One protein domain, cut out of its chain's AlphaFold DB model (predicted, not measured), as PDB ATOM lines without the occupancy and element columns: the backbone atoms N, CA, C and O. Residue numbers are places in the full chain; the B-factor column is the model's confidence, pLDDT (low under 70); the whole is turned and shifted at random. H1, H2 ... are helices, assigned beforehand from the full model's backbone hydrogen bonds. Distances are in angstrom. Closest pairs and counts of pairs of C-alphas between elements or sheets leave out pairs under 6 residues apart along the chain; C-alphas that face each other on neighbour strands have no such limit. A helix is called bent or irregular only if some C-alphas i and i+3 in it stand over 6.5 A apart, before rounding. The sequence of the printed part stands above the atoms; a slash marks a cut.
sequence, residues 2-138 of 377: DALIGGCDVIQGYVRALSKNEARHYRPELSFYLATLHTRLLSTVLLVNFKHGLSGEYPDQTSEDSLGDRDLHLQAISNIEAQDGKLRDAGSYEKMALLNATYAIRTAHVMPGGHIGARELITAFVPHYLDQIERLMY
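What this domain is: This is residues 2 to 138 of the 377 residues of the protein "DUF2971 domain-containing protein" of Pseudomonas syringae (UniProt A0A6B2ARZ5). One long, kinked helix, H3, runs through the middle; the side-by-side pair H2 and H4 lies on one side of it, with H4 packing on it, and the hairpin of H5 and H6 packs on another side. H7 starts on H3 and slants away, and its residues 131 to 137, with Tyr 138, stick out. The printed part has 137 residues with seven named helices, H1 to H7 in chain order, and no named strand: the class is all helix. It is compact, with a radius of gyration of the C-alphas of 16.0 A and spans of 48 by 34 by 32 A.

Where its parts are: H1, residues 2 to 6, begins at C-alpha 2 (-13.603, -9.138, -42.851). H2 is residues 9 to 20, 16.3 A long. H3, residues 27 to 51, is 34.8 A long, from C-alpha 27 (-14.164, 17.452, -46.880). It has a kink of 35 degrees near residue 37, and is neither bent nor irregular, but only just: C-alphas 36 and 39 are 6.0 A apart. H4 is residues 70 to 82, 17.9 A; H5 is residues 90 to 110, 30.2 A; H6 is residues 116 to 123, 10.4 A. H7, residues 125 to 137, is 18.6 A long and ends at C-alpha 137 (-23.924, 16.998, -37.886).

How they stand to each other: H3 is the hub, touching five helices. H1 only just touches it, with 3 pairs of C-alphas within 8 A, the closest Leu 4 and Thr 44 at 7.1 A. H2 is close to H3 but not clearly touching; it touches H4, the same way at a shallow tilt of 9 degrees, the closest C-alphas being those of Ala 17 and Glu 81, 5.8 A. H3 and H4 form a helical hairpin at a steep tilt of 43 degrees, closest at C-alphas Tyr 33 and Ala 76, 6.0 A. Residues 28 to 32 of H3 touch H5, the same way at 34 degrees, a shallow tilt only just short of steep; the closest C-alphas are those of Phe 32 and Met 96, 6.5 A. H5 and H6, a helical hairpin at 21 degrees, come closest at the C-alphas of Ala 104 and Thr 123, 6.7 A. H6 also touches H3, closest at the C-alphas of Thr 39 and Ile 122, 6.9 A. H7 touches H3 with residues 126 to 130 alone, opposite ways at a steep tilt of 61 degrees, closest at the C-alphas of Ala 35 and Val 126, 6.0 A. Every O i to N i+4 pair is within hydrogen-bond range in H1, H2, H4, H5, H6 and H7, and 19 of 21 are in H3.

The domain as a whole: The C-alphas farthest apart, of Gly 53 and Lys 86, are 48.0 A apart. The printed part has no cut. The link from H3 to H4, residues 52 to 69, is long. The mean pLDDT of the printed part is 76.2; residues 21, 56 to 69, 83 to 92, 107 and 110 to 115 are under 70.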
ATOM      1  N   ASP A   2     -14.680  -9.614 -43.739       79.94
ATOM      2  CA  ASP A   2     -13.603  -9.138 -42.851       79.94
ATOM      3  C   ASP A   2     -12.216  -9.709 -43.162       79.94
ATOM      4  O   ASP A   2     -11.257  -8.955 -43.229       79.94
ATOM      5  N   ALA A   3     -12.098 -11.010 -43.450       83.06
ATOM      6  CA  ALA A   3     -10.814 -11.612 -43.829       83.06
ATOM      7  C   ALA A   3     -10.232 -11.043 -45.141       83.06
ATOM      8  O   ALA A   3      -9.018 -10.913 -45.267       83.06
ATOM      9  N   LEU A   4     -11.084 -10.676 -46.109       81.81
ATOM     10  CA  LEU A   4     -10.647 -10.075 -47.378       81.81
ATOM     11  C   LEU A   4     -10.212  -8.619 -47.177       81.81
ATOM     12  O   LEU A   4      -9.199  -8.201 -47.727       81.81
ATOM     13  N   ILE A   5     -10.948  -7.868 -46.352       82.75
ATOM     14  CA  ILE A   5     -10.607  -6.486 -45.988       82.75
ATOM     15  C   ILE A   5      -9.318  -6.456 -45.147       82.75
ATOM     16  O   ILE A   5      -8.427  -5.639 -45.383       82.75
ATOM     17  N   GLY A   6      -9.193  -7.379 -44.190       82.00
ATOM     18  CA  GLY A   6      -8.031  -7.536 -43.317       82.00
ATOM     19  C   GLY A   6      -6.754  -7.926 -44.061       82.00
ATOM     20  O   GLY A   6      -5.675  -7.476 -43.690       82.00
ATOM     21  N   GLY A   7      -6.876  -8.717 -45.131       82.81
ATOM     22  CA  GLY A   7      -5.751  -9.142 -45.969       82.81
ATOM     23  C   GLY A   7      -5.350  -8.162 -47.078       82.81
ATOM     24  O   GLY A   7      -4.402  -8.443 -47.800       82.81
ATOM     25  N   CYS A   8      -6.056  -7.042 -47.259       84.06
ATOM     26  CA  CYS A   8      -5.753  -6.078 -48.317       84.06
ATOM     27  C   CYS A   8      -4.733  -5.030 -47.845       84.06
ATOM     28  O   CYS A   8      -5.078  -4.120 -47.090       84.06
ATOM     29  N   ASP A   9      -3.498  -5.106 -48.349       85.00
ATOM     30  CA  ASP A   9      -2.407  -4.199 -47.964       85.00
ATOM     31  C   ASP A   9      -2.724  -2.719 -48.183       85.00
ATOM     32  O   ASP A   9      -2.347  -1.885 -47.358       85.00
ATOM     33  N   VAL A  10      -3.454  -2.395 -49.257       85.31
ATOM     34  CA  VAL A  10      -3.911  -1.029 -49.538       85.31
ATOM     35  C   VAL A  10      -4.825  -0.543 -48.418       85.31
ATOM     36  O   VAL A  10      -4.525   0.473 -47.797       85.31
ATOM     37  N   ILE A  11      -5.894  -1.284 -48.101       87.25
ATOM     38  CA  ILE A  11      -6.845  -0.904 -47.043       87.25
ATOM     39  C   ILE A  11      -6.122  -0.799 -45.695       87.25
ATOM     40  O   ILE A  11      -6.297   0.188 -44.980       87.25
ATOM     41  N   GLN A  12      -5.254  -1.761 -45.370       89.06
ATOM     42  CA  GLN A  12      -4.452  -1.714 -44.146       89.06
ATOM     43  C   GLN A  12      -3.482  -0.523 -44.126       89.06
ATOM     44  O   GLN A  12      -3.203   0.024 -43.060       89.06
ATOM     45  N   GLY A  13      -2.991  -0.085 -45.287       89.19
ATOM     46  CA  GLY A  13      -2.218   1.143 -45.449       89.19
ATOM     47  C   GLY A  13      -3.000   2.381 -45.011       89.19
ATOM     48  O   GLY A  13      -2.517   3.119 -44.155       89.19
ATOM     49  N   TYR A  14      -4.230   2.557 -45.507       90.38
ATOM     50  CA  TYR A  14      -5.102   3.657 -45.069       90.38
ATOM     51  C   TYR A  14      -5.424   3.578 -43.580       90.38
ATOM     52  O   TYR A  14      -5.329   4.593 -42.894       90.38
ATOM     53  N   VAL A  15      -5.769   2.391 -43.063       88.31
ATOM     54  CA  VAL A  15      -6.051   2.206 -41.629       88.31
ATOM     55  C   VAL A  15      -4.845   2.632 -40.795       88.31
ATOM     56  O   VAL A  15      -5.006   3.412 -39.861       88.31
ATOM     57  N   ARG A  16      -3.630   2.192 -41.147       88.50
ATOM     58  CA  ARG A  16      -2.400   2.584 -40.437       88.50
ATOM     59  C   ARG A  16      -2.123   4.083 -40.522       88.50
ATOM     60  O   ARG A  16      -1.734   4.657 -39.509       88.50
ATOM     61  N   ALA A  17      -2.307   4.695 -41.689       87.12
ATOM     62  CA  ALA A  17      -2.072   6.123 -41.885       87.12
ATOM     63  C   ALA A  17      -3.064   6.970 -41.071       87.12
ATOM     64  O   ALA A  17      -2.648   7.804 -40.269       87.12
ATOM     65  N   LEU A  18      -4.364   6.680 -41.189       85.12
ATOM     66  CA  LEU A  18      -5.432   7.380 -40.463       85.12
ATOM     67  C   LEU A  18      -5.382   7.136 -38.948       85.12
ATOM     68  O   LEU A  18      -5.744   8.019 -38.184       85.12
ATOM     69  N   SER A  19      -4.923   5.962 -38.497       81.06
ATOM     70  CA  SER A  19      -4.827   5.659 -37.057       81.06
ATOM     71  C   SER A  19      -3.645   6.346 -36.370       81.06
ATOM     72  O   SER A  19      -3.641   6.458 -35.148       81.06
ATOM     73  N   LYS A  20      -2.613   6.746 -37.124       74.56
ATOM     74  CA  LYS A  20      -1.422   7.419 -36.580       74.56
ATOM     75  C   LYS A  20      -1.529   8.935 -36.627       74.56
ATOM     76  O   LYS A  20      -0.859   9.593 -35.836       74.56
ATOM     77  N   ASN A  21      -2.287   9.477 -37.578       67.25
ATOM     78  CA  ASN A  21      -2.320  10.909 -37.797       67.25
ATOM     79  C   ASN A  21      -3.440  11.582 -36.991       67.25
ATOM     80  O   ASN A  21      -4.618  11.296 -37.180       67.25
ATOM     81  N   GLU A  22      -3.064  12.511 -36.112       71.56
ATOM     82  CA  GLU A  22      -3.997  13.382 -35.384       71.56
ATOM     83  C   GLU A  22      -4.328  14.677 -36.156       71.56
ATOM     84  O   GLU A  22      -5.052  15.541 -35.653       71.56
ATOM     85  N   ALA A  23      -3.792  14.829 -37.369       76.31
ATOM     86  CA  ALA A  23      -4.042  15.957 -38.250       76.31
ATOM     87  C   ALA A  23      -5.517  16.095 -38.634       76.31
ATOM     88  O   ALA A  23      -6.289  15.138 -38.711       76.31
ATOM     89  N   ARG A  24      -5.889  17.337 -38.944       79.69
ATOM     90  CA  ARG A  24      -7.194  17.671 -39.509       79.69
ATOM     91  C   ARG A  24      -7.212  17.321 -40.994       79.69
ATOM     92  O   ARG A  24      -6.310  17.707 -41.732       79.69
ATOM     93  N   HIS A  25      -8.278  16.653 -41.422       80.62
ATOM     94  CA  HIS A  25      -8.586  16.422 -42.829       80.62
ATOM     95  C   HIS A  25      -9.958  17.012 -43.136       80.62
ATOM     96  O   HIS A  25     -10.922  16.760 -42.409       80.62
ATOM     97  N   TYR A  26     -10.047  17.792 -44.208       81.56
ATOM     98  CA  TYR A  26     -11.284  18.449 -44.594       81.56
ATOM     99  C   TYR A  26     -12.032  17.641 -45.656       81.56
ATOM    100  O   TYR A  26     -11.617  16.573 -46.119       81.56
ATOM    101  N   ARG A  27     -13.222  18.137 -45.999       83.56
ATOM    102  CA  ARG A  27     -14.164  17.452 -46.880       83.56
ATOM    103  C   ARG A  27     -13.563  17.070 -48.248       83.56
ATOM    104  O   ARG A  27     -13.836  15.949 -48.681       83.56
ATOM    105  N   PRO A  28     -12.791  17.921 -48.955       80.44
ATOM    106  CA  PRO A  28     -12.222  17.549 -50.255       80.44
ATOM    107  C   PRO A  28     -11.192  16.418 -50.169       80.44
ATOM    108  O   PRO A  28     -11.208  15.517 -51.009       80.44
ATOM    109  N   GLU A  29     -10.345  16.425 -49.141       81.62
ATOM    110  CA  GLU A  29      -9.364  15.374 -48.873       81.62
ATOM    111  C   GLU A  29     -10.070  14.064 -48.545       81.62
ATOM    112  O   GLU A  29      -9.794  13.041 -49.170       81.62
ATOM    113  N   LEU A  30     -11.052  14.108 -47.640       84.19
ATOM    114  CA  LEU A  30     -11.851  12.937 -47.296       84.19
ATOM    115  C   LEU A  30     -12.586  12.384 -48.525       84.19
ATOM    116  O   LEU A  30     -12.623  11.171 -48.722       84.19
ATOM    117  N   SER A  31     -13.116  13.255 -49.388       84.56
ATOM    118  CA  SER A  31     -13.724  12.848 -50.658       84.56
ATOM    119  C   SER A  31     -12.740  12.107 -51.554       84.56
ATOM    120  O   SER A  31     -13.112  11.097 -52.144       84.56
ATOM    121  N   PHE A  32     -11.497  12.573 -51.653       81.00
ATOM    122  CA  PHE A  32     -10.473  11.895 -52.443       81.00
ATOM    123  C   PHE A  32     -10.085  10.538 -51.836       81.00
ATOM    124  O   PHE A  32     -10.035   9.528 -52.546       81.00
ATOM    125  N   TYR A  33      -9.864  10.483 -50.518       85.62
ATOM    126  CA  TYR A  33      -9.502   9.247 -49.819       85.62
ATOM    127  C   TYR A  33     -10.595   8.188 -49.960       85.62
ATOM    128  O   TYR A  33     -10.301   7.050 -50.329       85.62
ATOM    129  N   LEU A  34     -11.855   8.576 -49.741       86.88
ATOM    130  CA  LEU A  34     -13.005   7.688 -49.886       86.88
ATOM    131  C   LEU A  34     -13.226   7.271 -51.338       86.88
ATOM    132  O   LEU A  34     -13.501   6.102 -51.567       86.88
ATOM    133  N   ALA A  35     -13.081   8.170 -52.319       81.25
ATOM    134  CA  ALA A  35     -13.241   7.819 -53.736       81.25
ATOM    135  C   ALA A  35     -12.231   6.762 -54.174       81.25
ATOM    136  O   ALA A  35     -12.598   5.801 -54.847       81.25
ATOM    137  N   THR A  36     -10.985   6.905 -53.725       80.25
ATOM    138  CA  THR A  36      -9.930   5.938 -54.026       80.25
ATOM    139  C   THR A  36     -10.179   4.619 -53.284       80.25
ATOM    140  O   THR A  36     -10.138   3.560 -53.891       80.25
ATOM    141  N   LEU A  37     -10.519   4.643 -51.988       86.12
ATOM    142  CA  LEU A  37     -10.835   3.426 -51.218       86.12
ATOM    143  C   LEU A  37     -12.070   2.677 -51.733       86.12
ATOM    144  O   LEU A  37     -12.125   1.446 -51.671       86.12
ATOM    145  N   HIS A  38     -13.068   3.411 -52.220       85.62
ATOM    146  CA  HIS A  38     -14.351   2.859 -52.633       85.62
ATOM    147  C   HIS A  38     -14.211   1.860 -53.780       85.62
ATOM    148  O   HIS A  38     -14.898   0.844 -53.769       85.62
ATOM    149  N   THR A  39     -13.282   2.068 -54.720       77.06
ATOM    150  CA  THR A  39     -13.043   1.116 -55.822       77.06
ATOM    151  C   THR A  39     -12.649  -0.268 -55.292       77.06
ATOM    152  O   THR A  39     -13.174  -1.292 -55.745       77.06
ATOM    153  N   ARG A  40     -11.792  -0.316 -54.263       79.50
ATOM    154  CA  ARG A  40     -11.315  -1.555 -53.625       79.50
ATOM    155  C   ARG A  40     -12.360  -2.195 -52.718       79.50
ATOM    156  O   ARG A  40     -12.534  -3.420 -52.741       79.50
ATOM    157  N   LEU A  41     -13.093  -1.386 -51.958       86.62
ATOM    158  CA  LEU A  41     -14.187  -1.870 -51.116       86.62
ATOM    159  C   LEU A  41     -15.329  -2.437 -51.962       86.62
ATOM    160  O   LEU A  41     -15.775  -3.557 -51.711       86.62
ATOM    161  N   LEU A  42     -15.745  -1.725 -53.011       83.31
ATOM    162  CA  LEU A  42     -16.783  -2.180 -53.930       83.31
ATOM    163  C   LEU A  42     -16.373  -3.482 -54.626       83.31
ATOM    164  O   LEU A  42     -17.167  -4.419 -54.665       83.31
ATOM    165  N   SER A  43     -15.122  -3.594 -55.081       78.94
ATOM    166  CA  SER A  43     -14.595  -4.840 -55.659       78.94
ATOM    167  C   SER A  43     -14.692  -6.017 -54.682       78.94
ATOM    168  O   SER A  43     -15.093  -7.117 -55.062       78.94
ATOM    169  N   THR A  44     -14.398  -5.781 -53.399       83.88
ATOM    170  CA  THR A  44     -14.539  -6.797 -52.344       83.88
ATOM    171  C   THR A  44     -15.999  -7.200 -52.142       83.88
ATOM    172  O   THR A  44     -16.296  -8.392 -52.049       83.88
ATOM    173  N   VAL A  45     -16.919  -6.232 -52.102       85.75
ATOM    174  CA  VAL A  45     -18.364  -6.487 -51.977       85.75
ATOM    175  C   VAL A  45     -18.872  -7.318 -53.157       85.75
ATOM    176  O   VAL A  45     -19.545  -8.326 -52.946       85.75
ATOM    177  N   LEU A  46     -18.501  -6.953 -54.386       82.12
ATOM    178  CA  LEU A  46     -18.886  -7.683 -55.596       82.12
ATOM    179  C   LEU A  46     -18.328  -9.112 -55.603       82.12
ATOM    180  O   LEU A  46     -19.063 -10.051 -55.901       82.12
ATOM    181  N   LEU A  47     -17.069  -9.307 -55.194       81.31
ATOM    182  CA  LEU A  47     -16.466 -10.636 -55.071       81.31
ATOM    183  C   LEU A  47     -17.194 -11.511 -54.040       81.31
ATOM    184  O   LEU A  47     -17.405 -12.702 -54.273       81.31
ATOM    185  N   VAL A  48     -17.558 -10.945 -52.887       85.75
ATOM    186  CA  VAL A  48     -18.312 -11.666 -51.852       85.75
ATOM    187  C   VAL A  48     -19.700 -12.035 -52.373       85.75
ATOM    188  O   VAL A  48     -20.085 -13.199 -52.269       85.75
ATOM    189  N   ASN A  49     -20.414 -11.094 -52.994       86.25
ATOM    190  CA  ASN A  49     -21.725 -11.355 -53.591       86.25
ATOM    191  C   ASN A  49     -21.655 -12.470 -54.639       86.25
ATOM    192  O   ASN A  49     -22.483 -13.382 -54.608       86.25
ATOM    193  N   PHE A  50     -20.627 -12.466 -55.489       84.12
ATOM    194  CA  PHE A  50     -20.387 -13.530 -56.460       84.12
ATOM    195  C   PHE A  50     -20.166 -14.891 -55.783       84.12
ATOM    196  O   PHE A  50     -20.825 -15.868 -56.137       84.12
ATOM    197  N   LYS A  51     -19.303 -14.966 -54.757       85.12
ATOM    198  CA  LYS A  51     -19.048 -16.210 -53.996       85.12
ATOM    199  C   LYS A  51     -20.308 -16.782 -53.338       85.12
ATOM    200  O   LYS A  51     -20.375 -17.989 -53.121       85.12
ATOM    201  N   HIS A  52     -21.289 -15.936 -53.034       88.69
ATOM    202  CA  HIS A  52     -22.584 -16.332 -52.479       88.69
ATOM    203  C   HIS A  52     -23.687 -16.520 -53.536       88.69
ATOM    204  O   HIS A  52     -24.831 -16.773 -53.168       88.69
ATOM    205  N   GLY A  53     -23.374 -16.417 -54.834       87.12
ATOM    206  CA  GLY A  53     -24.343 -16.595 -55.920       87.12
ATOM    207  C   GLY A  53     -25.353 -15.450 -56.063       87.12
ATOM    208  O   GLY A  53     -26.414 -15.646 -56.648       87.12
ATOM    209  N   LEU A  54     -25.046 -14.266 -55.524       86.19
ATOM    210  CA  LEU A  54     -25.911 -13.079 -55.559       86.19
ATOM    211  C   LEU A  54     -25.666 -12.185 -56.791       86.19
ATOM    212  O   LEU A  54     -26.424 -11.246 -57.021       86.19
ATOM    213  N   SER A  55     -24.620 -12.451 -57.579       78.19
ATOM    214  CA  SER A  55     -24.302 -11.726 -58.817       78.19
ATOM    215  C   SER A  55     -23.805 -12.673 -59.914       78.19
ATOM    216  O   SER A  55     -23.140 -13.665 -59.624       78.19
ATOM    217  N   GLY A  56     -24.137 -12.365 -61.174       66.06
ATOM    218  CA  GLY A  56     -23.919 -13.253 -62.326       66.06
ATOM    219  C   GLY A  56     -22.549 -13.167 -63.013       66.06
ATOM    220  O   GLY A  56     -22.257 -14.023 -63.840       66.06
ATOM    221  N   GLU A  57     -21.709 -12.180 -62.684       63.31
ATOM    222  CA  GLU A  57     -20.394 -11.994 -63.319       63.31
ATOM    223  C   GLU A  57     -19.240 -11.971 -62.308       63.31
ATOM    224  O   GLU A  57     -19.383 -11.521 -61.167       63.31
ATOM    225  N   TYR A  58     -18.099 -12.494 -62.759       58.16
ATOM    226  CA  TYR A  58     -16.851 -12.668 -62.019       58.16
ATOM    227  C   TYR A  58     -15.982 -11.405 -62.136       58.16
ATOM    228  O   TYR A  58     -15.616 -11.043 -63.254       58.16
ATOM    229  N   PRO A  59     -15.586 -10.745 -61.035       55.94
ATOM    230  CA  PRO A  59     -14.455  -9.831 -61.082       55.94
ATOM    231  C   PRO A  59     -13.168 -10.659 -61.184       55.94
ATOM    232  O   PRO A  59     -12.932 -11.538 -60.354       55.94
ATOM    233  N   ASP A  60     -12.374 -10.398 -62.223       54.00
ATOM    234  CA  ASP A  60     -11.124 -11.098 -62.526       54.00
ATOM    235  C   ASP A  60     -10.214 -11.201 -61.281       54.00
ATOM    236  O   ASP A  60      -9.903 -10.194 -60.641       54.00
ATOM    237  N   GLN A  61      -9.827 -12.422 -60.892       52.53
ATOM    238  CA  GLN A  61      -9.100 -12.701 -59.639       52.53
ATOM    239  C   GLN A  61      -7.579 -12.511 -59.760       52.53
ATOM    240  O   GLN A  61      -6.853 -12.806 -58.810       52.53
ATOM    241  N   THR A  62      -7.068 -12.060 -60.907       46.69
ATOM    242  CA  THR A  62      -5.653 -12.265 -61.262       46.69
ATOM    243  C   THR A  62      -4.703 -11.084 -61.105       46.69
ATOM    244  O   THR A  62      -3.536 -11.223 -61.465       46.69
ATOM    245  N   SER A  63      -5.087  -9.966 -60.487       49.66
ATOM    246  CA  SER A  63      -4.065  -9.020 -60.021       49.66
ATOM    247  C   SER A  63      -4.471  -8.227 -58.784       49.66
ATOM    248  O   SER A  63      -5.594  -7.747 -58.653       49.66
ATOM    249  N   GLU A  64      -3.502  -8.040 -57.879       53.12
ATOM    250  CA  GLU A  64      -3.608  -7.103 -56.752       53.12
ATOM    251  C   GLU A  64      -3.885  -5.663 -57.232       53.12
ATOM    252  O   GLU A  64      -4.413  -4.851 -56.474       53.12
ATOM    253  N   ASP A  65      -3.603  -5.352 -58.504       55.75
ATOM    254  CA  ASP A  65      -3.785  -4.041 -59.132       55.75
ATOM    255  C   ASP A  65      -4.548  -4.099 -60.466       55.75
ATOM    256  O   ASP A  65      -4.115  -3.558 -61.481       55.75
ATOM    257  N   SER A  66      -5.696  -4.779 -60.490       49.59
ATOM    258  CA  SER A  66      -6.523  -4.939 -61.703       49.59
ATOM    259  C   SER A  66      -7.056  -3.626 -62.280       49.59
ATOM    260  O   SER A  66      -7.451  -3.579 -63.442       49.59
ATOM    261  N   LEU A  67      -7.017  -2.552 -61.488       56.69
ATOM    262  CA  LEU A  67      -7.427  -1.205 -61.872       56.69
ATOM    263  C   LEU A  67      -6.246  -0.281 -62.224       56.69
ATOM    264  O   LEU A  67      -6.486   0.826 -62.707       56.69
ATOM    265  N   GLY A  68      -4.993  -0.705 -62.007       64.38
ATOM    266  CA  GLY A  68      -3.808   0.145 -62.191       64.38
ATOM    267  C   GLY A  68      -3.818   1.399 -61.305       64.38
ATOM    268  O   GLY A  68      -3.319   2.447 -61.713       64.38
ATOM    269  N   ASP A  69      -4.456   1.327 -60.134       69.50
ATOM    270  CA  ASP A  69      -4.723   2.464 -59.243       69.50
ATOM    271  C   ASP A  69      -3.802   2.485 -58.008       69.50
ATOM    272  O   ASP A  69      -3.934   3.357 -57.143       69.50
ATOM    273  N   ARG A  70      -2.812   1.582 -57.934       76.56
ATOM    274  CA  ARG A  70      -1.836   1.521 -56.834       76.56
ATOM    275  C   ARG A  70      -1.144   2.859 -56.567       76.56
ATOM    276  O   ARG A  70      -1.027   3.253 -55.407       76.56
ATOM    277  N   ASP A  71      -0.721   3.569 -57.608       76.94
ATOM    278  CA  ASP A  71      -0.059   4.873 -57.461       76.94
ATOM    279  C   ASP A  71      -1.001   5.933 -56.869       76.94
ATOM    280  O   ASP A  71      -0.578   6.751 -56.051       76.94
ATOM    281  N   LEU A  72      -2.296   5.883 -57.211       77.62
ATOM    282  CA  LEU A  72      -3.312   6.768 -56.632       77.62
ATOM    283  C   LEU A  72      -3.493   6.490 -55.136       77.62
ATOM    284  O   LEU A  72      -3.560   7.426 -54.339       77.62
ATOM    285  N   HIS A  73      -3.513   5.215 -54.742       82.62
ATOM    286  CA  HIS A  73      -3.581   4.822 -53.336       82.62
ATOM    287  C   HIS A  73      -2.334   5.227 -52.545       82.62
ATOM    288  O   HIS A  73      -2.462   5.761 -51.443       82.62
ATOM    289  N   LEU A  74      -1.135   5.020 -53.098       82.25
ATOM    290  CA  LEU A  74       0.114   5.453 -52.466       82.25
ATOM    291  C   LEU A  74       0.151   6.972 -52.295       82.25
ATOM    292  O   LEU A  74       0.537   7.458 -51.235       82.25
ATOM    293  N   GLN A  75      -0.311   7.719 -53.299       78.50
ATOM    294  CA  GLN A  75      -0.442   9.168 -53.203       78.50
ATOM    295  C   GLN A  75      -1.433   9.573 -52.103       78.50
ATOM    296  O   GLN A  75      -1.142  10.476 -51.325       78.50
ATOM    297  N   ALA A  76      -2.593   8.920 -52.009       80.56
ATOM    298  CA  ALA A  76      -3.576   9.203 -50.967       80.56
ATOM    299  C   ALA A  76      -3.040   8.912 -49.559       80.56
ATOM    300  O   ALA A  76      -3.183   9.753 -48.678       80.56
ATOM    301  N   ILE A  77      -2.382   7.768 -49.358       85.00
ATOM    302  CA  ILE A  77      -1.756   7.402 -48.079       85.00
ATOM    303  C   ILE A  77      -0.645   8.393 -47.728       85.00
ATOM    304  O   ILE A  77      -0.626   8.917 -46.619       85.00
ATOM    305  N   SER A  78       0.228   8.721 -48.684       81.38
ATOM    306  CA  SER A  78       1.283   9.713 -48.475       81.38
ATOM    307  C   SER A  78       0.714  11.089 -48.128       81.38
ATOM    308  O   SER A  78       1.293  11.773 -47.294       81.38
ATOM    309  N   ASN A  79      -0.412  11.492 -48.725       78.44
ATOM    310  CA  ASN A  79      -1.087  12.742 -48.378       78.44
ATOM    311  C   ASN A  79      -1.654  12.704 -46.954       78.44
ATOM    312  O   ASN A  79      -1.526  13.691 -46.235       78.44
ATOM    313  N   ILE A  80      -2.235  11.572 -46.538       80.94
ATOM    314  CA  ILE A  80      -2.678  11.380 -45.153       80.94
ATOM    315  C   ILE A  80      -1.482  11.520 -44.215       80.94
ATOM    316  O   ILE A  80      -1.590  12.239 -43.242       80.94
ATOM    317  N   GLU A  81      -0.342  10.888 -44.498       77.94
ATOM    318  CA  GLU A  81       0.829  10.892 -43.605       77.94
ATOM    319  C   GLU A  81       1.616  12.215 -43.602       77.94
ATOM    320  O   GLU A  81       2.209  12.570 -42.585       77.94
ATOM    321  N   ALA A  82       1.644  12.940 -44.723       71.88
ATOM    322  CA  ALA A  82       2.420  14.171 -44.874       71.88
ATOM    323  C   ALA A  82       1.705  15.424 -44.345       71.88
ATOM    324  O   ALA A  82       2.362  16.429 -44.068       71.88
ATOM    325  N   GLN A  83       0.374  15.403 -44.234       64.50
ATOM    326  CA  GLN A  83      -0.388  16.552 -43.753       64.50
ATOM    327  C   GLN A  83      -0.294  16.662 -42.227       64.50
ATOM    328  O   GLN A  83      -0.761  15.790 -41.500       64.50
ATOM    329  N   ASP A  84       0.253  17.775 -41.736       58.78
ATOM    330  CA  ASP A  84       0.320  18.118 -40.306       58.78
ATOM    331  C   ASP A  84      -0.987  18.743 -39.768       58.78
ATOM    332  O   ASP A  84      -1.054  19.192 -38.623       58.78
ATOM    333  N   GLY A  85      -2.030  18.802 -40.605       54.09
ATOM    334  CA  GLY A  85      -3.339  19.359 -40.264       54.09
ATOM    335  C   GLY A  85      -3.374  20.882 -40.146       54.09
ATOM    336  O   GLY A  85      -4.406  21.415 -39.741       54.09
ATOM    337  N   LYS A  86      -2.281  21.593 -40.466       47.97
ATOM    338  CA  LYS A  86      -2.217  23.064 -40.376       47.97
ATOM    339  C   LYS A  86      -2.560  23.786 -41.672       47.97
ATOM    340  O   LYS A  86      -2.807  24.989 -41.644       47.97
ATOM    341  N   LEU A  87      -2.541  23.098 -42.809       49.25
ATOM    342  CA  LEU A  87      -2.534  23.755 -44.109       49.25
ATOM    343  C   LEU A  87      -3.849  23.544 -44.862       49.25
ATOM    344  O   LEU A  87      -4.044  22.531 -45.528       49.25
ATOM    345  N   ARG A  88      -4.680  24.593 -44.875       57.69
ATOM    346  CA  ARG A  88      -5.557  24.926 -46.012       57.69
ATOM    347  C   ARG A  88      -4.689  25.321 -47.221       57.69
ATOM    348  O   ARG A  88      -4.797  26.433 -47.731       57.69
ATOM    349  N   ASP A  89      -3.735  24.478 -47.612       62.06
ATOM    350  CA  ASP A  89      -2.856  24.771 -48.740       62.06
ATOM    351  C   ASP A  89      -3.690  24.725 -50.022       62.06
ATOM    352  O   ASP A  89      -4.216  23.678 -50.411       62.06
ATOM    353  N   ALA A  90      -3.838  25.882 -50.664       65.06
ATOM    354  CA  ALA A  90      -4.640  26.033 -51.870       65.06
ATOM    355  C   ALA A  90      -4.200  25.055 -52.974       65.06
ATOM    356  O   ALA A  90      -5.053  24.536 -53.692       65.06
ATOM    357  N   GLY A  91      -2.899  24.741 -53.057       68.88
ATOM    358  CA  GLY A  91      -2.368  23.780 -54.026       68.88
ATOM    359  C   GLY A  91      -2.884  22.355 -53.803       68.88
ATOM    360  O   GLY A  91      -3.229  21.655 -54.756       68.88
ATOM    361  N   SER A  92      -3.011  21.932 -52.545       66.81
ATOM    362  CA  SER A  92      -3.597  20.637 -52.185       66.81
ATOM    363  C   SER A  92      -5.086  20.566 -52.541       66.81
ATOM    364  O   SER A  92      -5.520  19.596 -53.164       66.81
ATOM    365  N   TYR A  93      -5.857  21.613 -52.231       72.81
ATOM    366  CA  TYR A  93      -7.283  21.695 -52.581       72.81
ATOM    367  C   TYR A  93      -7.513  21.696 -54.095       72.81
ATOM    368  O   TYR A  93      -8.376  20.969 -54.591       72.81
ATOM    369  N   GLU A  94      -6.722  22.474 -54.833       77.25
ATOM    370  CA  GLU A  94      -6.749  22.509 -56.293       77.25
ATOM    371  C   GLU A  94      -6.462  21.122 -56.872       77.25
ATOM    372  O   GLU A  94      -7.248  20.604 -57.669       77.25
ATOM    373  N   LYS A  95      -5.383  20.474 -56.422       73.75
ATOM    374  CA  LYS A  95      -5.002  19.139 -56.893       73.75
ATOM    375  C   LYS A  95      -6.113  18.117 -56.652       73.75
ATOM    376  O   LYS A  95      -6.429  17.351 -57.562       73.75
ATOM    377  N   MET A  96      -6.736  18.120 -55.470       73.38
ATOM    378  CA  MET A  96      -7.857  17.221 -55.168       73.38
ATOM    379  C   MET A  96      -9.082  17.512 -56.040       73.38
ATOM    380  O   MET A  96      -9.695  16.580 -56.563       73.38
ATOM    381  N   ALA A  97      -9.425  18.787 -56.249       77.12
ATOM    382  CA  ALA A  97     -10.544  19.176 -57.103       77.12
ATOM    383  C   ALA A  97     -10.336  18.726 -58.560       77.12
ATOM    384  O   ALA A  97     -11.235  18.127 -59.157       77.12
ATOM    385  N   LEU A  98      -9.137  18.945 -59.112       79.69
ATOM    386  CA  LEU A  98      -8.779  18.532 -60.471       79.69
ATOM    387  C   LEU A  98      -8.773  17.007 -60.630       79.69
ATOM    388  O   LEU A  98      -9.277  16.495 -61.634       79.69
ATOM    389  N   LEU A  99      -8.240  16.271 -59.649       72.75
ATOM    390  CA  LEU A  99      -8.241  14.806 -59.659       72.75
ATOM    391  C   LEU A  99      -9.666  14.244 -59.609       72.75
ATOM    392  O   LEU A  99      -9.998  13.392 -60.433       72.75
ATOM    393  N   ASN A 100     -10.523  14.760 -58.723       73.06
ATOM    394  CA  ASN A 100     -11.922  14.334 -58.618       73.06
ATOM    395  C   ASN A 100     -12.695  14.595 -59.920       73.06
ATOM    396  O   ASN A 100     -13.386  13.704 -60.421       73.06
ATOM    397  N   ALA A 101     -12.540  15.785 -60.512       77.56
ATOM    398  CA  ALA A 101     -13.165  16.116 -61.791       77.56
ATOM    399  C   ALA A 101     -12.661  15.201 -62.922       77.56
ATOM    400  O   ALA A 101     -13.456  14.655 -63.690       77.56
ATOM    401  N   THR A 102     -11.347  14.968 -62.989       75.06
ATOM    402  CA  THR A 102     -10.731  14.076 -63.984       75.06
ATOM    403  C   THR A 102     -11.239  12.642 -63.842       75.06
ATOM    404  O   THR A 102     -11.575  12.009 -64.843       75.06
ATOM    405  N   TYR A 103     -11.328  12.130 -62.613       73.06
ATOM    406  CA  TYR A 103     -11.827  10.786 -62.327       73.06
ATOM    407  C   TYR A 103     -13.290  10.610 -62.749       73.06
ATOM    408  O   TYR A 103     -13.624   9.628 -63.419       73.06
ATOM    409  N   ALA A 104     -14.154  11.581 -62.434       72.06
ATOM    410  CA  ALA A 104     -15.557  11.558 -62.843       72.06
ATOM    411  C   ALA A 104     -15.705  11.540 -64.377       72.06
ATOM    412  O   ALA A 104     -16.459  10.728 -64.919       72.06
ATOM    413  N   ILE A 105     -14.933  12.375 -65.085       74.62
ATOM    414  CA  ILE A 105     -14.931  12.435 -66.556       74.62
ATOM    415  C   ILE A 105     -14.440  11.113 -67.162       74.62
ATOM    416  O   ILE A 105     -15.088  10.568 -68.058       74.62
ATOM    417  N   ARG A 106     -13.319  10.567 -66.672       72.62
ATOM    418  CA  ARG A 106     -12.764   9.295 -67.169       72.62
ATOM    419  C   ARG A 106     -13.727   8.132 -66.945       72.62
ATOM    420  O   ARG A 106     -13.951   7.353 -67.867       72.62
ATOM    421  N   THR A 107     -14.348   8.051 -65.770       68.50
ATOM    422  CA  THR A 107     -15.338   7.007 -65.462       68.50
ATOM    423  C   THR A 107     -16.549   7.092 -66.396       68.50
ATOM    424  O   THR A 107     -17.000   6.073 -66.918       68.50
ATOM    425  N   ALA A 108     -17.042   8.303 -66.680       71.06
ATOM    426  CA  ALA A 108     -18.132   8.500 -67.635       71.06
ATOM    427  C   ALA A 108     -17.757   8.094 -69.074       71.06
ATOM    428  O   ALA A 108     -18.624   7.624 -69.809       71.06
ATOM    429  N   HIS A 109     -16.488   8.253 -69.467       70.69
ATOM    430  CA  HIS A 109     -15.983   7.836 -70.777       70.69
ATOM    431  C   HIS A 109     -15.869   6.309 -70.913       70.69
ATOM    432  O   HIS A 109     -16.245   5.760 -71.946       70.69
ATOM    433  N   VAL A 110     -15.381   5.622 -69.875       68.25
ATOM    434  CA  VAL A 110     -15.187   4.160 -69.878       68.25
ATOM    435  C   VAL A 110     -16.514   3.397 -69.762       68.25
ATOM    436  O   VAL A 110     -16.629   2.292 -70.284       68.25
ATOM    437  N   MET A 111     -17.535   3.981 -69.122       66.50
ATOM    438  CA  MET A 111     -18.845   3.345 -68.903       66.50
ATOM    439  C   MET A 111     -20.001   4.146 -69.538       66.50
ATOM    440  O   MET A 111     -20.769   4.807 -68.824       66.50
ATOM    441  N   PRO A 112     -20.161   4.113 -70.878       63.00
ATOM    442  CA  PRO A 112     -21.223   4.847 -71.560       63.00
ATOM    443  C   PRO A 112     -22.604   4.186 -71.389       63.00
ATOM    444  O   PRO A 112     -22.720   2.966 -71.375       63.00
ATOM    445  N   GLY A 113     -23.654   5.018 -71.318       57.09
ATOM    446  CA  GLY A 113     -25.065   4.772 -71.689       57.09
ATOM    447  C   GLY A 113     -25.868   3.607 -71.077       57.09
ATOM    448  O   GLY A 113     -27.003   3.826 -70.669       57.09
ATOM    449  N   GLY A 114     -25.330   2.386 -71.023       62.06
ATOM    450  CA  GLY A 114     -26.037   1.157 -70.628       62.06
ATOM    451  C   GLY A 114     -25.785   0.684 -69.192       62.06
ATOM    452  O   GLY A 114     -26.515  -0.168 -68.697       62.06
ATOM    453  N   HIS A 115     -24.797   1.254 -68.497       66.88
ATOM    454  CA  HIS A 115     -24.374   0.833 -67.153       66.88
ATOM    455  C   HIS A 115     -24.620   1.913 -66.087       66.88
ATOM    456  O   HIS A 115     -23.778   2.141 -65.218       66.88
ATOM    457  N   ILE A 116     -25.764   2.605 -66.152       70.50
ATOM    458  CA  ILE A 116     -26.079   3.743 -65.264       70.50
ATOM    459  C   ILE A 116     -25.954   3.351 -63.784       70.50
ATOM    460  O   ILE A 116     -25.267   4.047 -63.043       70.50
ATOM    461  N   GLY A 117     -26.509   2.203 -63.381       75.38
ATOM    462  CA  GLY A 117     -26.443   1.744 -61.988       75.38
ATOM    463  C   GLY A 117     -25.023   1.420 -61.507       75.38
ATOM    464  O   GLY A 117     -24.653   1.785 -60.396       75.38
ATOM    465  N   ALA A 118     -24.186   0.796 -62.344       73.62
ATOM    466  CA  ALA A 118     -22.792   0.516 -61.986       73.62
ATOM    467  C   ALA A 118     -21.968   1.808 -61.883       73.62
ATOM    468  O   ALA A 118     -21.187   1.980 -60.949       73.62
ATOM    469  N   ARG A 119     -22.197   2.754 -62.802       74.00
ATOM    470  CA  ARG A 119     -21.572   4.077 -62.761       74.00
ATOM    471  C   ARG A 119     -21.969   4.837 -61.494       74.00
ATOM    472  O   ARG A 119     -21.094   5.375 -60.830       74.00
ATOM    473  N   GLU A 120     -23.249   4.838 -61.128       78.25
ATOM    474  CA  GLU A 120     -23.735   5.454 -59.885       78.25
ATOM    475  C   GLU A 120     -23.114   4.813 -58.643       78.25
ATOM    476  O   GLU A 120     -22.634   5.533 -57.766       78.25
ATOM    477  N   LEU A 121     -23.034   3.478 -58.589       79.25
ATOM    478  CA  LEU A 121     -22.360   2.783 -57.493       79.25
ATOM    479  C   LEU A 121     -20.902   3.223 -57.351       79.25
ATOM    480  O   LEU A 121     -20.446   3.376 -56.227       79.25
ATOM    481  N   ILE A 122     -20.186   3.470 -58.450       76.38
ATOM    482  CA  ILE A 122     -18.773   3.881 -58.427       76.38
ATOM    483  C   ILE A 122     -18.610   5.368 -58.086       76.38
ATOM    484  O   ILE A 122     -17.733   5.720 -57.299       76.38
ATOM    485  N   THR A 123     -19.416   6.256 -58.677       76.19
ATOM    486  CA  THR A 123     -19.154   7.706 -58.634       76.19
ATOM    487  C   THR A 123     -20.039   8.479 -57.665       76.19
ATOM    488  O   THR A 123     -19.648   9.560 -57.232       76.19
ATOM    489  N   ALA A 124     -21.231   7.977 -57.333       82.38
ATOM    490  CA  ALA A 124     -22.208   8.715 -56.528       82.38
ATOM    491  C   ALA A 124     -22.144   8.370 -55.033       82.38
ATOM    492  O   ALA A 124     -22.550   9.185 -54.208       82.38
ATOM    493  N   PHE A 125     -21.597   7.203 -54.663       85.75
ATOM    494  CA  PHE A 125     -21.527   6.776 -53.261       85.75
ATOM    495  C   PHE A 125     -20.826   7.806 -52.369       85.75
ATOM    496  O   PHE A 125     -21.395   8.245 -51.376       85.75
ATOM    497  N   VAL A 126     -19.613   8.226 -52.732       86.88
ATOM    498  CA  VAL A 126     -18.799   9.132 -51.909       86.88
ATOM    499  C   VAL A 126     -19.426  10.513 -51.710       86.88
ATOM    500  O   VAL A 126     -19.546  10.920 -50.552       86.88
ATOM    501  N   PRO A 127     -19.853  11.248 -52.758       85.50
ATOM    502  CA  PRO A 127     -20.508  12.535 -52.544       85.50
ATOM    503  C   PRO A 127     -21.776  12.385 -51.697       85.50
ATOM    504  O   PRO A 127     -21.939  13.139 -50.741       85.50
ATOM    505  N   HIS A 128     -22.602  11.361 -51.948       89.12
ATOM    506  CA  HIS A 128     -23.804  11.115 -51.147       89.12
ATOM    507  C   HIS A 128     -23.503  10.751 -49.692       89.12
ATOM    508  O   HIS A 128     -24.205  11.220 -48.799       89.12
ATOM    509  N   TYR A 129     -22.477   9.939 -49.440       89.31
ATOM    510  CA  TYR A 129     -22.052   9.568 -48.093       89.31
ATOM    511  C   TYR A 129     -21.620  10.801 -47.295       89.31
ATOM    512  O   TYR A 129     -22.054  10.989 -46.159       89.31
ATOM    513  N   LEU A 130     -20.836  11.687 -47.915       88.50
ATOM    514  CA  LEU A 130     -20.408  12.935 -47.287       88.50
ATOM    515  C   LEU A 130     -21.576  13.910 -47.064       88.50
ATOM    516  O   LEU A 130     -21.643  14.533 -46.009       88.50
ATOM    517  N   ASP A 131     -22.542  13.979 -47.986       89.06
ATOM    518  CA  ASP A 131     -23.772  14.764 -47.785       89.06
ATOM    519  C   ASP A 131     -24.623  14.210 -46.627       89.06
ATOM    520  O   ASP A 131     -25.241  14.971 -45.880       89.06
ATOM    521  N   GLN A 132     -24.680  12.882 -46.456       88.62
ATOM    522  CA  GLN A 132     -25.382  12.285 -45.317       88.62
ATOM    523  C   GLN A 132     -24.660  12.571 -44.002       88.62
ATOM    524  O   GLN A 132     -25.330  12.867 -43.017       88.62
ATOM    525  N   ILE A 133     -23.324  12.542 -43.985       87.12
ATOM    526  CA  ILE A 133     -22.525  12.935 -42.818       87.12
ATOM    527  C   ILE A 133     -22.899  14.346 -42.349       87.12
ATOM    528  O   ILE A 133     -23.182  14.534 -41.167       87.12
ATOM    529  N   GLU A 134     -22.984  15.318 -43.259       85.06
ATOM    530  CA  GLU A 134     -23.373  16.687 -42.902       85.06
ATOM    531  C   GLU A 134     -24.767  16.732 -42.253       85.06
ATOM    532  O   GLU A 134     -24.969  17.405 -41.243       85.06
ATOM    533  N   ARG A 135     -25.731  15.946 -42.748       84.69
ATOM    534  CA  ARG A 135     -27.075  15.863 -42.144       84.69
ATOM    535  C   ARG A 135     -27.075  15.285 -40.727       84.69
ATOM    536  O   ARG A 135     -27.964  15.619 -39.942       84.69
ATOM    537  N   LEU A 136     -26.112  14.430 -40.387       85.12
ATOM    538  CA  LEU A 136     -25.944  13.933 -39.018       85.12
ATOM    539  C   LEU A 136     -25.345  15.001 -38.092       85.12
ATOM    540  O   LEU A 136     -25.580  14.962 -36.883       85.12
ATOM    541  N   MET A 137     -24.597  15.954 -38.655       82.00
ATOM    542  CA  MET A 137     -23.924  16.998 -37.886       82.00
ATOM    543  C   MET A 137     -24.823  18.191 -37.548       82.00
ATOM    544  O   MET A 137     -24.747  18.730 -36.441       82.00
ATOM    545  N   TYR A 138     -25.665  18.608 -38.498       80.38
ATOM    546  CA  TYR A 138     -26.453  19.840 -38.402       80.38
ATOM    547  C   TYR A 138     -27.948  19.553 -38.266       80.38
ATOM    548  O   TYR A 138     -28.512  18.922 -39.166       80.38
TER     549      TYR A 138